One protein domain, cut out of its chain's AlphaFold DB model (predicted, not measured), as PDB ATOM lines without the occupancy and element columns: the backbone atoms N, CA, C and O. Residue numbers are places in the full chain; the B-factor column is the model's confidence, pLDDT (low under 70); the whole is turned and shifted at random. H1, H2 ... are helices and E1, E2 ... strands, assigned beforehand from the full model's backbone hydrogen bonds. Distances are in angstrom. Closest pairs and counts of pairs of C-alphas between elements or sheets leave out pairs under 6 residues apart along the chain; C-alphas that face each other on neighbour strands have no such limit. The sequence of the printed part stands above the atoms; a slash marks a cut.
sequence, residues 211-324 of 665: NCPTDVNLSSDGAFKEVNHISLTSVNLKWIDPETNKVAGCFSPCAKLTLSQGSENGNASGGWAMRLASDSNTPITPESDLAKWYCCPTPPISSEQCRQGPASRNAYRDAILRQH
ATOM      1  N   ASN A 211      -2.114 -78.484 134.115       97.25
ATOM      2  CA  ASN A 211      -2.672 -79.828 134.273       97.25
ATOM      3  C   ASN A 211      -3.410 -80.027 135.607       97.25
ATOM      4  O   ASN A 211      -3.878 -81.131 135.904       97.25
ATOM      5  N   CYS A 212      -3.543 -78.972 136.411       97.38
ATOM      6  CA  CYS A 212      -4.316 -79.016 137.639       97.38
ATOM      7  C   CYS A 212      -5.791 -79.379 137.350       97.38
ATOM      8  O   CYS A 212      -6.422 -78.762 136.481       97.38
ATOM      9  N   PRO A 213      -6.360 -80.381 138.044       97.25
ATOM     10  CA  PRO A 213      -7.671 -80.913 137.703       97.25
ATOM     11  C   PRO A 213      -8.799 -79.932 138.038       97.25
ATOM     12  O   PRO A 213      -8.791 -79.251 139.065       97.25
ATOM     13  N   THR A 214      -9.813 -79.907 137.173       96.06
ATOM     14  CA  THR A 214     -10.960 -78.997 137.297       96.06
ATOM     15  C   THR A 214     -12.253 -79.681 137.754       96.06
ATOM     16  O   THR A 214     -13.266 -79.009 137.904       96.06
ATOM     17  N   ASP A 215     -12.235 -81.006 137.923       95.25
ATOM     18  CA  ASP A 215     -13.409 -81.846 138.203       95.25
ATOM     19  C   ASP A 215     -13.105 -82.847 139.333       95.25
ATOM     20  O   ASP A 215     -13.171 -84.065 139.170       95.25
ATOM     21  N   VAL A 216     -12.650 -82.335 140.480       96.62
ATOM     22  CA  VAL A 216     -12.303 -83.171 141.638       96.62
ATOM     23  C   VAL A 216     -13.509 -83.347 142.549       96.62
ATOM     24  O   VAL A 216     -14.137 -82.377 142.961       96.62
ATOM     25  N   ASN A 217     -13.816 -84.591 142.912       96.88
ATOM     26  CA  ASN A 217     -14.865 -84.888 143.879       96.88
ATOM     27  C   ASN A 217     -14.342 -84.727 145.323       96.88
ATOM     28  O   ASN A 217     -13.628 -85.591 145.838       96.88
ATOM     29  N   LEU A 218     -14.735 -83.628 145.968       97.06
ATOM     30  CA  LEU A 218     -14.462 -83.280 147.366       97.06
ATOM     31  C   LEU A 218     -15.647 -83.565 148.312       97.06
ATOM     32  O   LEU A 218     -15.706 -83.035 149.417       97.06
ATOM     33  N   SER A 219     -16.617 -84.385 147.895       96.75
ATOM     34  CA  SER A 219     -17.839 -84.646 148.674       96.75
ATOM     35  C   SER A 219     -17.680 -85.667 149.809       96.75
ATOM     36  O   SER A 219     -18.692 -86.089 150.374       96.75
ATOM     37  N   SER A 220     -16.454 -86.102 150.129       94.31
ATOM     38  CA  SER A 220     -16.163 -87.163 151.110       94.31
ATOM     39  C   SER A 220     -17.021 -88.412 150.872       94.31
ATOM     40  O   SER A 220     -17.889 -88.757 151.674       94.31
ATOM     41  N   ASP A 221     -16.828 -89.041 149.708       93.69
ATOM     42  CA  ASP A 221     -17.600 -90.202 149.230       93.69
ATOM     43  C   ASP A 221     -19.128 -89.969 149.183       93.69
ATOM     44  O   ASP A 221     -19.937 -90.881 149.357       93.69
ATOM     45  N   GLY A 222     -19.543 -88.729 148.909       95.62
ATOM     46  CA  GLY A 222     -20.945 -88.349 148.753       95.62
ATOM     47  C   GLY A 222     -21.657 -87.951 150.046       95.62
ATOM     48  O   GLY A 222     -22.858 -87.681 149.983       95.62
ATOM     49  N   ALA A 223     -20.951 -87.879 151.178       96.56
ATOM     50  CA  ALA A 223     -21.490 -87.365 152.437       96.56
ATOM     51  C   ALA A 223     -21.870 -85.873 152.348       96.56
ATOM     52  O   ALA A 223     -22.879 -85.460 152.914       96.56
ATOM     53  N   PHE A 224     -21.110 -85.086 151.579       96.62
ATOM     54  CA  PHE A 224     -21.291 -83.640 151.419       96.62
ATOM     55  C   PHE A 224     -21.365 -83.266 149.937       96.62
ATOM     56  O   PHE A 224     -20.434 -82.698 149.387       96.62
ATOM     57  N   LYS A 225     -22.443 -83.619 149.229       97.00
ATOM     58  CA  LYS A 225     -22.541 -83.327 147.777       97.00
ATOM     59  C   LYS A 225     -22.646 -81.833 147.461       97.00
ATOM     60  O   LYS A 225     -22.144 -81.393 146.428       97.00
ATOM     61  N   GLU A 226     -23.298 -81.080 148.338       96.19
ATOM     62  CA  GLU A 226     -23.477 -79.634 148.242       96.19
ATOM     63  C   GLU A 226     -23.421 -79.030 149.648       96.19
ATOM     64  O   GLU A 226     -24.024 -79.572 150.577       96.19
ATOM     65  N   VAL A 227     -22.707 -77.916 149.800       93.38
ATOM     66  CA  VAL A 227     -22.642 -77.123 151.036       93.38
ATOM     67  C   VAL A 227     -22.783 -75.654 150.652       93.38
ATOM     68  O   VAL A 227     -22.046 -75.175 149.797       93.38
ATOM     69  N   ASN A 228     -23.741 -74.936 151.244       91.38
ATOM     70  CA  ASN A 228     -23.996 -73.516 150.955       91.38
ATOM     71  C   ASN A 228     -24.105 -73.196 149.446       91.38
ATOM     72  O   ASN A 228     -23.529 -72.219 148.966       91.38
ATOM     73  N   HIS A 229     -24.829 -74.033 148.692       91.12
ATOM     74  CA  HIS A 229     -24.990 -73.929 147.231       91.12
ATOM     75  C   HIS A 229     -23.703 -74.101 146.413       91.12
ATOM     76  O   HIS A 229     -23.667 -73.773 145.226       91.12
ATOM     77  N   ILE A 230     -22.642 -74.624 147.026       90.50
ATOM     78  CA  ILE A 230     -21.404 -74.998 146.353       90.50
ATOM     79  C   ILE A 230     -21.398 -76.514 146.205       90.50
ATOM     80  O   ILE A 230     -21.425 -77.249 147.194       90.50
ATOM     81  N   SER A 231     -21.381 -76.985 144.959       94.62
ATOM     82  CA  SER A 231     -21.230 -78.407 144.665       94.62
ATOM     83  C   SER A 231     -19.811 -78.859 144.997       94.62
ATOM     84  O   SER A 231     -18.839 -78.225 144.592       94.62
ATOM     85  N   LEU A 232     -19.699 -79.980 145.705       96.12
ATOM     86  CA  LEU A 232     -18.419 -80.618 146.017       96.12
ATOM     87  C   LEU A 232     -18.188 -81.888 145.200       96.12
ATOM     88  O   LEU A 232     -17.168 -82.547 145.358       96.12
ATOM     89  N   THR A 233     -19.116 -82.263 144.322       96.94
ATOM     90  CA  THR A 233     -18.938 -83.430 143.447       96.94
ATOM     91  C   THR A 233     -18.045 -83.141 142.241       96.94
ATOM     92  O   THR A 233     -17.586 -84.086 141.611       96.94
ATOM     93  N   SER A 234     -17.818 -81.861 141.936       95.38
ATOM     94  CA  SER A 234     -17.019 -81.368 140.813       95.38
ATOM     95  C   SER A 234     -16.385 -80.035 141.212       95.38
ATOM     96  O   SER A 234     -17.055 -79.003 141.228       95.38
ATOM     97  N   VAL A 235     -15.120 -80.066 141.637       94.69
ATOM     98  CA  VAL A 235     -14.399 -78.898 142.161       94.69
ATOM     99  C   VAL A 235     -13.185 -78.580 141.303       94.69
ATOM    100  O   VAL A 235     -12.371 -79.458 141.009       94.69
ATOM    101  N   ASN A 236     -13.030 -77.296 140.978       94.38
ATOM    102  CA  ASN A 236     -11.847 -76.783 140.313       94.38
ATOM    103  C   ASN A 236     -10.720 -76.478 141.314       94.38
ATOM    104  O   ASN A 236     -10.874 -75.629 142.201       94.38
ATOM    105  N   LEU A 237      -9.580 -77.157 141.156       95.25
ATOM    106  CA  LEU A 237      -8.399 -76.963 142.000       95.25
ATOM    107  C   LEU A 237      -7.412 -75.928 141.448       95.25
ATOM    108  O   LEU A 237      -6.452 -75.590 142.137       95.25
ATOM    109  N   LYS A 238      -7.639 -75.375 140.252       94.25
ATOM    110  CA  LYS A 238      -6.792 -74.312 139.701       94.25
ATOM    111  C   LYS A 238      -6.874 -73.063 140.570       94.25
ATOM    112  O   LYS A 238      -7.963 -72.555 140.858       94.25
ATOM    113  N   TRP A 239      -5.716 -72.534 140.938       91.38
ATOM    114  CA  TRP A 239      -5.598 -71.178 141.438       91.38
ATOM    115  C   TRP A 239      -5.294 -70.242 140.270       91.38
ATOM    116  O   TRP A 239      -4.293 -70.407 139.572       91.38
ATOM    117  N   ILE A 240      -6.193 -69.286 140.039       88.38
ATOM    118  CA  ILE A 240      -6.073 -68.293 138.973       88.38
ATOM    119  C   ILE A 240      -5.545 -67.002 139.582       88.38
ATOM    120  O   ILE A 240      -6.166 -66.462 140.502       88.38
ATOM    121  N   ASP A 241      -4.426 -66.511 139.058       84.69
ATOM    122  CA  ASP A 241      -3.900 -65.195 139.410       84.69
ATOM    123  C   ASP A 241      -4.902 -64.120 138.943       84.69
ATOM    124  O   ASP A 241      -5.191 -64.038 137.741       84.69
ATOM    125  N   PRO A 242      -5.459 -63.306 139.860       81.31
ATOM    126  CA  PRO A 242      -6.480 -62.319 139.523       81.31
ATOM    127  C   PRO A 242      -5.965 -61.197 138.611       81.31
ATOM    128  O   PRO A 242      -6.770 -60.581 137.913       81.31
ATOM    129  N   GLU A 243      -4.656 -60.925 138.585       83.50
ATOM    130  CA  GLU A 243      -4.080 -59.885 137.726       83.50
ATOM    131  C   GLU A 243      -3.935 -60.360 136.280       83.50
ATOM    132  O   GLU A 243      -4.235 -59.624 135.337       83.50
ATOM    133  N   THR A 244      -3.442 -61.586 136.095       87.50
ATOM    134  CA  THR A 244      -3.090 -62.112 134.767       87.50
ATOM    135  C   THR A 244      -4.158 -63.018 134.168       87.50
ATOM    136  O   THR A 244      -4.121 -63.284 132.964       87.50
ATOM    137  N   ASN A 245      -5.108 -63.485 134.984       88.31
ATOM    138  CA  ASN A 245      -6.116 -64.482 134.632       88.31
ATOM    139  C   ASN A 245      -5.505 -65.790 134.081       88.31
ATOM    140  O   ASN A 245      -6.102 -66.466 133.241       88.31
ATOM    141  N   LYS A 246      -4.291 -66.129 134.531       91.56
ATOM    142  CA  LYS A 246      -3.589 -67.380 134.214       91.56
ATOM    143  C   LYS A 246      -3.591 -68.310 135.418       91.56
ATOM    144  O   LYS A 246      -3.737 -67.856 136.554       91.56
ATOM    145  N   VAL A 247      -3.412 -69.606 135.177       92.00
ATOM    146  CA  VAL A 247      -3.233 -70.565 136.266       92.00
ATOM    147  C   VAL A 247      -1.858 -70.338 136.887       92.00
ATOM    148  O   VAL A 247      -0.849 -70.400 136.192       92.00
ATOM    149  N   ALA A 248      -1.827 -70.035 138.179       92.50
ATOM    150  CA  ALA A 248      -0.599 -69.741 138.918       92.50
ATOM    151  C   ALA A 248      -0.231 -70.840 139.921       92.50
ATOM    152  O   ALA A 248       0.918 -70.935 140.342       92.50
ATOM    153  N   GLY A 249      -1.186 -71.690 140.296       94.31
ATOM    154  CA  GLY A 249      -0.955 -72.797 141.215       94.31
ATOM    155  C   GLY A 249      -2.085 -73.813 141.179       94.31
ATOM    156  O   GLY A 249      -3.119 -73.606 140.536       94.31
ATOM    157  N   CYS A 250      -1.891 -74.907 141.898       96.00
ATOM    158  CA  CYS A 250      -2.879 -75.959 142.053       96.00
ATOM    159  C   CYS A 250      -3.103 -76.247 143.532       96.00
ATOM    160  O   CYS A 250      -2.172 -76.633 144.233       96.00
ATOM    161  N   PHE A 251      -4.334 -76.073 144.007       95.81
ATOM    162  CA  PHE A 251      -4.703 -76.453 145.363       95.81
ATOM    163  C   PHE A 251      -4.662 -77.967 145.530       95.81
ATOM    164  O   PHE A 251      -5.172 -78.693 144.677       95.81
ATOM    165  N   SER A 252      -4.174 -78.441 146.673       96.81
ATOM    166  CA  SER A 252      -4.543 -79.777 147.124       96.81
ATOM    167  C   SER A 252      -6.006 -79.802 147.597       96.81
ATOM    168  O   SER A 252      -6.569 -78.760 147.950       96.81
ATOM    169  N   PRO A 253      -6.656 -80.977 147.654       97.00
ATOM    170  CA  PRO A 253      -7.982 -81.132 148.245       97.00
ATOM    171  C   PRO A 253      -8.111 -80.541 149.655       97.00
ATOM    172  O   PRO A 253      -9.094 -79.859 149.938       97.00
ATOM    173  N   CYS A 254      -7.119 -80.764 150.526       96.50
ATOM    174  CA  CYS A 254      -7.132 -80.206 151.874       96.50
ATOM    175  C   CYS A 254      -7.041 -78.679 151.828       96.50
ATOM    176  O   CYS A 254      -7.931 -78.002 152.343       96.50
ATOM    177  N   ALA A 255      -6.028 -78.146 151.138       94.12
ATOM    178  CA  ALA A 255      -5.799 -76.713 151.032       94.12
ATOM    179  C   ALA A 255      -7.006 -75.985 150.426       94.12
ATOM    180  O   ALA A 255      -7.415 -74.930 150.911       94.12
ATOM    181  N   LYS A 256      -7.650 -76.583 149.414       93.38
ATOM    182  CA  LYS A 256      -8.875 -76.046 148.818       93.38
ATOM    183  C   LYS A 256     -10.002 -75.918 149.835       93.38
ATOM    184  O   LYS A 256     -10.778 -74.983 149.726       93.38
ATOM    185  N   LEU A 257     -10.136 -76.845 150.781       93.94
ATOM    186  CA  LEU A 257     -11.222 -76.832 151.761       93.94
ATOM    187  C   LEU A 257     -10.924 -75.931 152.965       93.94
ATOM    188  O   LEU A 257     -11.859 -75.338 153.498       93.94
ATOM    189  N   THR A 258      -9.663 -75.829 153.393       92.06
ATOM    190  CA  THR A 258      -9.292 -75.244 154.695       92.06
ATOM    191  C   THR A 258      -8.577 -73.900 154.617       92.06
ATOM    192  O   THR A 258      -8.610 -73.148 155.592       92.06
ATOM    193  N   LEU A 259      -7.967 -73.540 153.483       86.56
ATOM    194  CA  LEU A 259      -7.300 -72.247 153.366       86.56
ATOM    195  C   LEU A 259      -8.310 -71.111 153.185       86.56
ATOM    196  O   LEU A 259      -9.251 -71.164 152.382       86.56
ATOM    197  N   SER A 260      -8.072 -70.033 153.931       74.31
ATOM    198  CA  SER A 260      -8.831 -68.785 153.835       74.31
ATOM    199  C   SER A 260      -8.477 -67.984 152.575       74.31
ATOM    200  O   SER A 260      -9.180 -67.043 152.210       74.31
ATOM    201  N   GLN A 261      -7.415 -68.366 151.872       69.06
ATOM    202  CA  GLN A 261      -7.037 -67.871 150.558       69.06
ATOM    203  C   GLN A 261      -7.424 -68.950 149.532       69.06
ATOM    204  O   GLN A 261      -6.761 -69.977 149.451       69.06
ATOM    205  N   GLY A 262      -8.517 -68.796 148.767       54.69
ATOM    206  CA  GLY A 262      -8.860 -69.871 147.811       54.69
ATOM    207  C   GLY A 262     -10.211 -69.890 147.099       54.69
ATOM    208  O   GLY A 262     -10.609 -70.942 146.585       54.69
ATOM    209  N   SER A 263     -10.938 -68.773 147.014       54.34
ATOM    210  CA  SER A 263     -12.105 -68.723 146.128       54.34
ATOM    211  C   SER A 263     -11.677 -68.658 144.661       54.34
ATOM    212  O   SER A 263     -10.610 -68.142 144.325       54.34
ATOM    213  N   GLU A 264     -12.521 -69.197 143.777       52.94
ATOM    214  CA  GLU A 264     -12.386 -68.968 142.339       52.94
ATOM    215  C   GLU A 264     -12.337 -67.447 142.112       52.94
ATOM    216  O   GLU A 264     -13.239 -66.728 142.552       52.94
ATOM    217  N   ASN A 265     -11.262 -66.971 141.473       48.94
ATOM    218  CA  ASN A 265     -10.949 -65.563 141.185       48.94
ATOM    219  C   ASN A 265     -10.313 -64.725 142.315       48.94
ATOM    220  O   ASN A 265     -10.280 -63.507 142.181       48.94
ATOM    221  N   GLY A 266      -9.843 -65.312 143.425       48.16
ATOM    222  CA  GLY A 266      -9.011 -64.606 144.427       48.16
ATOM    223  C   GLY A 266      -9.667 -63.424 145.171       48.16
ATOM    224  O   GLY A 266      -9.046 -62.827 146.040       48.16
ATOM    225  N   ASN A 267     -10.929 -63.103 144.867       42.78
ATOM    226  CA  ASN A 267     -11.603 -61.864 145.273       42.78
ATOM    227  C   ASN A 267     -12.385 -61.955 146.593       42.78
ATOM    228  O   ASN A 267     -12.922 -60.945 147.046       42.78
ATOM    229  N   ALA A 268     -12.509 -63.137 147.203       51.06
ATOM    230  CA  ALA A 268     -13.220 -63.276 148.473       51.06
ATOM    231  C   ALA A 268     -12.223 -63.468 149.615       51.06
ATOM    232  O   ALA A 268     -11.635 -64.543 149.749       51.06
ATOM    233  N   SER A 269     -12.089 -62.440 150.453       42.94
ATOM    234  CA  SER A 269     -11.494 -62.542 151.784       42.94
ATOM    235  C   SER A 269     -12.176 -63.696 152.531       42.94
ATOM    236  O   SER A 269     -13.337 -63.573 152.915       42.94
ATOM    237  N   GLY A 270     -11.505 -64.846 152.660       48.84
ATOM    238  CA  GLY A 270     -12.029 -66.021 153.364       48.84
ATOM    239  C   GLY A 270     -12.041 -67.340 152.584       48.84
ATOM    240  O   GLY A 270     -12.248 -68.385 153.201       48.84
ATOM    241  N   GLY A 271     -11.787 -67.341 151.271       71.06
ATOM    242  CA  GLY A 271     -11.545 -68.590 150.542       71.06
ATOM    243  C   GLY A 271     -12.730 -69.562 150.597       71.06
ATOM    244  O   GLY A 271     -13.866 -69.176 150.880       71.06
ATOM    245  N   TRP A 272     -12.504 -70.836 150.281       82.81
ATOM    246  CA  TRP A 272     -13.539 -71.871 150.424       82.81
ATOM    247  C   TRP A 272     -13.807 -72.196 151.898       82.81
ATOM    248  O   TRP A 272     -14.957 -72.452 152.248       82.81
ATOM    249  N   ALA A 273     -12.802 -72.064 152.767       86.31
ATOM    250  CA  ALA A 273     -12.939 -72.320 154.198       86.31
ATOM    251  C   ALA A 273     -14.060 -71.508 154.859       86.31
ATOM    252  O   ALA A 273     -14.819 -72.047 155.657       86.31
ATOM    253  N   MET A 274     -14.217 -70.231 154.497       85.25
ATOM    254  CA  MET A 274     -15.307 -69.399 155.019       85.25
ATOM    255  C   MET A 274     -16.619 -69.595 154.257       85.25
ATOM    256  O   MET A 274     -17.691 -69.479 154.841       85.25
ATOM    257  N   ARG A 275     -16.570 -69.898 152.952       86.12
ATOM    258  CA  ARG A 275     -17.789 -70.095 152.143       86.12
ATOM    259  C   ARG A 275     -18.506 -71.407 152.451       86.12
ATOM    260  O   ARG A 275     -19.723 -71.472 152.304       86.12
ATOM    261  N   LEU A 276     -17.764 -72.437 152.846       88.38
ATOM    262  CA  LEU A 276     -18.294 -73.754 153.200       88.38
ATOM    263  C   LEU A 276     -18.659 -73.863 154.683       88.38
ATOM    264  O   LEU A 276     -19.368 -74.790 155.069       88.38
ATOM    265  N   ALA A 277     -18.197 -72.926 155.510       87.50
ATOM    266  CA  ALA A 277     -18.554 -72.878 156.915       87.50
ATOM    267  C   ALA A 277     -20.072 -72.712 157.097       87.50
ATOM    268  O   ALA A 277     -20.725 -71.928 156.406       87.50
ATOM    269  N   SER A 278     -20.645 -73.441 158.054       83.50
ATOM    270  CA  SER A 278     -22.059 -73.293 158.428       83.50
ATOM    271  C   SER A 278     -22.343 -71.992 159.186       83.50
ATOM    272  O   SER A 278     -23.489 -71.557 159.255       83.50
ATOM    273  N   ASP A 279     -21.306 -71.390 159.772       81.88
ATOM    274  CA  ASP A 279     -21.320 -70.100 160.459       81.88
ATOM    275  C   ASP A 279     -20.193 -69.237 159.884       81.88
ATOM    276  O   ASP A 279     -19.051 -69.683 159.780       81.88
ATOM    277  N   SER A 280     -20.499 -67.980 159.563       75.44
ATOM    278  CA  SER A 280     -19.543 -66.998 159.050       75.44
ATOM    279  C   SER A 280     -18.376 -66.692 159.997       75.44
ATOM    280  O   SER A 280     -17.485 -65.953 159.601       75.44
ATOM    281  N   ASN A 281     -18.375 -67.202 161.233       79.69
ATOM    282  CA  ASN A 281     -17.296 -66.990 162.204       79.69
ATOM    283  C   ASN A 281     -16.384 -68.208 162.425       79.69
ATOM    284  O   ASN A 281     -15.391 -68.080 163.137       79.69
ATOM    285  N   THR A 282     -16.700 -69.374 161.850       85.19
ATOM    286  CA  THR A 282     -15.942 -70.610 162.108       85.19
ATOM    287  C   THR A 282     -15.463 -71.229 160.792       85.19
ATOM    288  O   THR A 282     -16.211 -72.005 160.199       85.19
ATOM    289  N   PRO A 283     -14.249 -70.900 160.305       88.94
ATOM    290  CA  PRO A 283     -13.720 -71.485 159.072       88.94
ATOM    291  C   PRO A 283     -13.667 -73.014 159.152       88.94
ATOM    292  O   PRO A 283     -13.463 -73.588 160.222       88.94
ATOM    293  N   ILE A 284     -13.798 -73.674 158.000       92.50
ATOM    294  CA  ILE A 284     -13.512 -75.107 157.874       92.50
ATOM    295  C   ILE A 284     -12.053 -75.364 158.273       92.50
ATOM    296  O   ILE A 284     -11.128 -74.862 157.642       92.50
ATOM    297  N   THR A 285     -11.852 -76.165 159.318       93.50
ATOM    298  CA  THR A 285     -10.527 -76.608 159.773       93.50
ATOM    299  C   THR A 285     -10.219 -78.016 159.256       93.50
ATOM    300  O   THR A 285     -11.147 -78.726 158.838       93.50
ATOM    301  N   PRO A 286      -8.951 -78.469 159.305       95.50
ATOM    302  CA  PRO A 286      -8.588 -79.849 158.994       95.50
ATOM    303  C   PRO A 286      -9.440 -80.904 159.712       95.50
ATOM    304  O   PRO A 286      -9.755 -81.924 159.117       95.50
ATOM    305  N   GLU A 287      -9.856 -80.663 160.957       95.69
ATOM    306  CA  GLU A 287     -10.622 -81.595 161.805       95.69
ATOM    307  C   GLU A 287     -12.110 -81.672 161.462       95.69
ATOM    308  O   GLU A 287     -12.797 -82.597 161.905       95.69
ATOM    309  N   SER A 288     -12.619 -80.719 160.681       95.38
ATOM    310  CA  SER A 288     -14.024 -80.687 160.281       95.38
ATOM    311  C   SER A 288     -14.431 -81.957 159.525       95.38
ATOM    312  O   SER A 288     -13.647 -82.535 158.773       95.38
ATOM    313  N   ASP A 289     -15.694 -82.378 159.658       95.62
ATOM    314  CA  ASP A 289     -16.193 -83.573 158.960       95.62
ATOM    315  C   ASP A 289     -16.029 -83.492 157.438       95.62
ATOM    316  O   ASP A 289     -15.852 -84.519 156.776       95.62
ATOM    317  N   LEU A 290     -16.056 -82.269 156.906       95.31
ATOM    318  CA  LEU A 290     -15.887 -81.992 155.494       95.31
ATOM    319  C   LEU A 290     -14.441 -82.204 155.017       95.31
ATOM    320  O   LEU A 290     -14.241 -82.792 153.958       95.31
ATOM    321  N   ALA A 291     -13.446 -81.755 155.788       96.38
ATOM    322  CA  ALA A 291     -12.046 -81.732 155.359       96.38
ATOM    323  C   ALA A 291     -11.188 -82.875 155.922       96.38
ATOM    324  O   ALA A 291     -10.195 -83.243 155.293       96.38
ATOM    325  N   LYS A 292     -11.563 -83.488 157.053       96.81
ATOM    326  CA  LYS A 292     -10.728 -84.474 157.772       96.81
ATOM    327  C   LYS A 292     -10.273 -85.659 156.935       96.81
ATOM    328  O   LYS A 292      -9.198 -86.194 157.166       96.81
ATOM    329  N   TRP A 293     -11.057 -86.051 155.939       96.88
ATOM    330  CA  TRP A 293     -10.717 -87.159 155.050       96.88
ATOM    331  C   TRP A 293      -9.704 -86.807 153.959       96.88
ATOM    332  O   TRP A 293      -9.148 -87.719 153.356       96.88
ATOM    333  N   TYR A 294      -9.479 -85.516 153.707       97.25
ATOM    334  CA  TYR A 294      -8.489 -84.993 152.765       97.25
ATOM    335  C   TYR A 294      -7.262 -84.425 153.489       97.25
ATOM    336  O   TYR A 294      -6.150 -84.546 152.989       97.25
ATOM    337  N   CYS A 295      -7.465 -83.820 154.663       96.94
ATOM    338  CA  CYS A 295      -6.408 -83.240 155.490       96.94
ATOM    339  C   CYS A 295      -5.761 -84.235 156.454       96.94
ATOM    340  O   CYS A 295      -4.642 -84.018 156.899       96.94
ATOM    341  N   CYS A 296      -6.475 -85.308 156.794       96.88
ATOM    342  CA  CYS A 296      -6.000 -86.389 157.650       96.88
ATOM    343  C   CYS A 296      -5.381 -85.942 158.991       96.88
ATOM    344  O   CYS A 296      -4.278 -86.363 159.329       96.88
ATOM    345  N   PRO A 297      -6.077 -85.118 159.793       96.06
ATOM    346  CA  PRO A 297      -5.599 -84.781 161.128       96.06
ATOM    347  C   PRO A 297      -5.612 -86.017 162.035       96.06
ATOM    348  O   PRO A 297      -6.615 -86.736 162.116       96.06
ATOM    349  N   THR A 298      -4.515 -86.225 162.763       88.88
ATOM    350  CA  THR A 298      -4.381 -87.301 163.752       88.88
ATOM    351  C   THR A 298      -4.300 -86.704 165.157       88.88
ATOM    352  O   THR A 298      -3.267 -86.116 165.484       88.88
ATOM    353  N   PRO A 299      -5.308 -86.893 166.037       90.38
ATOM    354  CA  PRO A 299      -6.670 -87.433 165.822       90.38
ATOM    355  C   PRO A 299      -7.608 -86.458 165.061       90.38
ATOM    356  O   PRO A 299      -7.275 -85.281 164.962       90.38
ATOM    357  N   PRO A 300      -8.807 -86.879 164.576       92.75
ATOM    358  CA  PRO A 300      -9.487 -88.170 164.775       92.75
ATOM    359  C   PRO A 300      -9.275 -89.216 163.670       92.75
ATOM    360  O   PRO A 300      -9.797 -90.323 163.799       92.75
ATOM    361  N   ILE A 301      -8.568 -88.888 162.589       96.38
ATOM    362  CA  ILE A 301      -8.302 -89.815 161.487       96.38
ATOM    363  C   ILE A 301      -6.922 -90.422 161.706       96.38
ATOM    364  O   ILE A 301      -5.936 -89.705 161.740       96.38
ATOM    365  N   SER A 302      -6.835 -91.739 161.873       94.75
ATOM    366  CA  SER A 302      -5.530 -92.415 161.879       94.75
ATOM    367  C   SER A 302      -4.902 -92.417 160.482       94.75
ATOM    368  O   SER A 302      -5.610 -92.355 159.475       94.75
ATOM    369  N   SER A 303      -3.579 -92.582 160.410       92.56
ATOM    370  CA  SER A 303      -2.866 -92.709 159.131       92.56
ATOM    371  C   SER A 303      -3.441 -93.822 158.249       92.56
ATOM    372  O   SER A 303      -3.653 -93.621 157.054       92.56
ATOM    373  N   GLU A 304      -3.826 -94.956 158.843       93.75
ATOM    374  CA  GLU A 304      -4.463 -96.058 158.116       93.75
ATOM    375  C   GLU A 304      -5.837 -95.687 157.551       93.75
ATOM    376  O   GLU A 304      -6.137 -95.972 156.394       93.75
ATOM    377  N   GLN A 305      -6.672 -95.000 158.334       95.62
ATOM    378  CA  GLN A 305      -7.970 -94.528 157.848       95.62
ATOM    379  C   GLN A 305      -7.821 -93.504 156.722       95.62
ATOM    380  O   GLN A 305      -8.606 -93.531 155.779       95.62
ATOM    381  N   CYS A 306      -6.823 -92.622 156.800       95.69
ATOM    382  CA  CYS A 306      -6.530 -91.670 155.733       95.69
ATOM    383  C   CYS A 306      -6.127 -92.381 154.433       95.69
ATOM    384  O   CYS A 306      -6.697 -92.093 153.381       95.69
ATOM    385  N   ARG A 307      -5.213 -93.360 154.512       93.62
ATOM    386  CA  ARG A 307      -4.778 -94.171 153.360       93.62
ATOM    387  C   ARG A 307      -5.925 -94.941 152.710       93.62
ATOM    388  O   ARG A 307      -5.937 -95.122 151.496       93.62
ATOM    389  N   GLN A 308      -6.915 -95.365 153.490       94.94
ATOM    390  CA  GLN A 308      -8.130 -96.016 152.981       94.94
ATOM    391  C   GLN A 308      -9.226 -95.025 152.543       94.94
ATOM    392  O   GLN A 308     -10.243 -95.432 151.968       94.94
ATOM    393  N   GLY A 309      -9.050 -93.737 152.839       95.81
ATOM    394  CA  GLY A 309     -10.010 -92.669 152.600       95.81
ATOM    395  C   GLY A 309      -9.899 -92.037 151.208       95.81
ATOM    396  O   GLY A 309      -9.127 -92.482 150.364       95.81
ATOM    397  N   PRO A 310     -10.680 -90.981 150.936       96.94
ATOM    398  CA  PRO A 310     -10.669 -90.282 149.652       96.94
ATOM    399  C   PRO A 310      -9.375 -89.491 149.368       96.94
ATOM    400  O   PRO A 310      -9.117 -89.178 148.204       96.94
ATOM    401  N   ALA A 311      -8.531 -89.189 150.367       96.31
ATOM    402  CA  ALA A 311      -7.221 -88.555 150.153       96.31
ATOM    403  C   ALA A 311      -6.298 -89.359 149.217       96.31
ATOM    404  O   ALA A 311      -5.625 -88.775 148.374       96.31
ATOM    405  N   SER A 312      -6.311 -90.691 149.300       94.94
ATOM    406  CA  SER A 312      -5.436 -91.557 148.494       94.94
ATOM    407  C   SER A 312      -5.999 -91.910 147.111       94.94
ATOM    408  O   SER A 312      -5.278 -92.424 146.258       94.94
ATOM    409  N   ARG A 313      -7.288 -91.642 146.856       94.06
ATOM    410  CA  ARG A 313      -8.003 -92.073 145.635       94.06
ATOM    411  C   ARG A 313      -8.745 -90.950 144.909       94.06
ATOM    412  O   ARG A 313      -9.837 -91.159 144.385       94.06
ATOM    413  N   ASN A 314      -8.183 -89.744 144.910       95.06
ATOM    414  CA  ASN A 314      -8.777 -88.588 144.237       95.06
ATOM    415  C   ASN A 314      -8.023 -88.185 142.959       95.06
ATOM    416  O   ASN A 314      -6.848 -88.491 142.758       95.06
ATOM    417  N   ALA A 315      -8.713 -87.408 142.123       97.00
ATOM    418  CA  ALA A 315      -8.198 -86.950 140.839       97.00
ATOM    419  C   ALA A 315      -6.999 -85.982 140.936       97.00
ATOM    420  O   ALA A 315      -6.311 -85.807 139.932       97.00
ATOM    421  N   TYR A 316      -6.738 -85.370 142.102       97.75
ATOM    422  CA  TYR A 316      -5.546 -84.543 142.338       97.75
ATOM    423  C   TYR A 316      -4.282 -85.397 142.414       97.75
ATOM    424  O   TYR A 316      -3.364 -85.174 141.625       97.75
ATOM    425  N   ARG A 317      -4.275 -86.438 143.259       96.06
ATOM    426  CA  ARG A 317      -3.173 -87.412 143.304       96.06
ATOM    427  C   ARG A 317      -2.935 -88.031 141.930       96.06
ATOM    428  O   ARG A 317      -1.811 -88.029 141.437       96.06
ATOM    429  N   ASP A 318      -3.998 -88.472 141.256       95.69
ATOM    430  CA  ASP A 318      -3.863 -89.060 139.920       95.69
ATOM    431  C   ASP A 318      -3.301 -88.065 138.890       95.69
ATOM    432  O   ASP A 318      -2.582 -88.465 137.973       95.69
ATOM    433  N   ALA A 319      -3.623 -86.772 139.004       96.94
ATOM    434  CA  ALA A 319      -3.078 -85.737 138.126       96.94
ATOM    435  C   ALA A 319      -1.579 -85.514 138.352       96.94
ATOM    436  O   ALA A 319      -0.854 -85.318 137.382       96.94
ATOM    437  N   ILE A 320      -1.104 -85.584 139.595       96.88
ATOM    438  CA  ILE A 320       0.325 -85.483 139.922       96.88
ATOM    439  C   ILE A 320       1.082 -86.712 139.407       96.88
ATOM    440  O   ILE A 320       2.093 -86.572 138.719       96.88
ATOM    441  N   LEU A 321       0.543 -87.915 139.629       94.31
ATOM    442  CA  LEU A 321       1.145 -89.159 139.139       94.31
ATOM    443  C   LEU A 321       1.222 -89.209 137.603       94.31
ATOM    444  O   LEU A 321       2.215 -89.673 137.045       94.31
ATOM    445  N   ARG A 322       0.201 -88.697 136.895       96.38
ATOM    446  CA  ARG A 322       0.220 -88.567 135.422       96.38
ATOM    447  C   ARG A 322       1.294 -87.607 134.911       96.38
ATOM    448  O   ARG A 322       1.697 -87.738 133.761       96.38
ATOM    449  N   GLN A 323       1.746 -86.679 135.749       95.94
ATOM    450  CA  GLN A 323       2.846 -85.757 135.464       95.94
ATOM    451  C   GLN A 323       4.201 -86.317 135.914       95.94
ATOM    452  O   GLN A 323       5.160 -85.570 136.058       95.94
ATOM    453  N   HIS A 324       4.281 -87.629 136.161       93.75
ATOM    454  CA  HIS A 324       5.507 -88.328 136.552       93.75
ATOM    455  C   HIS A 324       6.159 -87.802 137.840       93.75
ATOM    456  O   HIS A 324       7.335 -88.064 138.063       93.75
TER     457      HIS A 324
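This is residues 211 to 324 of the 665 residues of an uncharacterized protein of Legionellales bacterium RIFCSPHIGHO2_12_FULL_37_14 (UniProt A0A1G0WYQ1). With little regular structure, this is a flat body built mostly of loops, with the hairpin E1-E2 on one side, short H1 near the middle, H2 and H3 packed on H1, and H4 and H5 farther out. The 114 printed residues run E1, E2, H1, H2, H3, H4, H5, class mixed, 37 in named elements. The whole is compact, radius of gyration of the C-alphas 13.7 A, spans 41 by 40 by 22 A.

E1, residues 238 to 240, and E2, residues 247 to 251, form an antiparallel hairpin; N 239 and O 249, 2.8 A apart, are within hydrogen-bond range. H1, residues 253 to 258, touches H2, residues 271 to 275 (closest C-alphas Thr 258 and Ala 273, 4.7 A), and H3, residues 292 to 295 (Cys 254 and Cys 295, 4.8 A). H4, residues 303 to 308, is close but not clearly touching H3 (closest C-alphas Cys 306 and Trp 293, 6.2 A). H5, residues 315 to 322, is close but not clearly touching H1 (closest C-alphas Tyr 316 and Pro 253, 7.2 A). Every O i to N i+4 pair is within hydrogen-bond range in H1, H2, H4 and H5; H3 is too short for one.

E1 begins at C-alpha 238 (-6.792, -74.312, 139.701); H5, 10.1 A long, ends at C-alpha 322 (0.220, -88.567, 135.422).

The printed part has no cut. The links H1 to H2 and H2 to H3 are long. Residues 261 to 270 are under pLDDT 70.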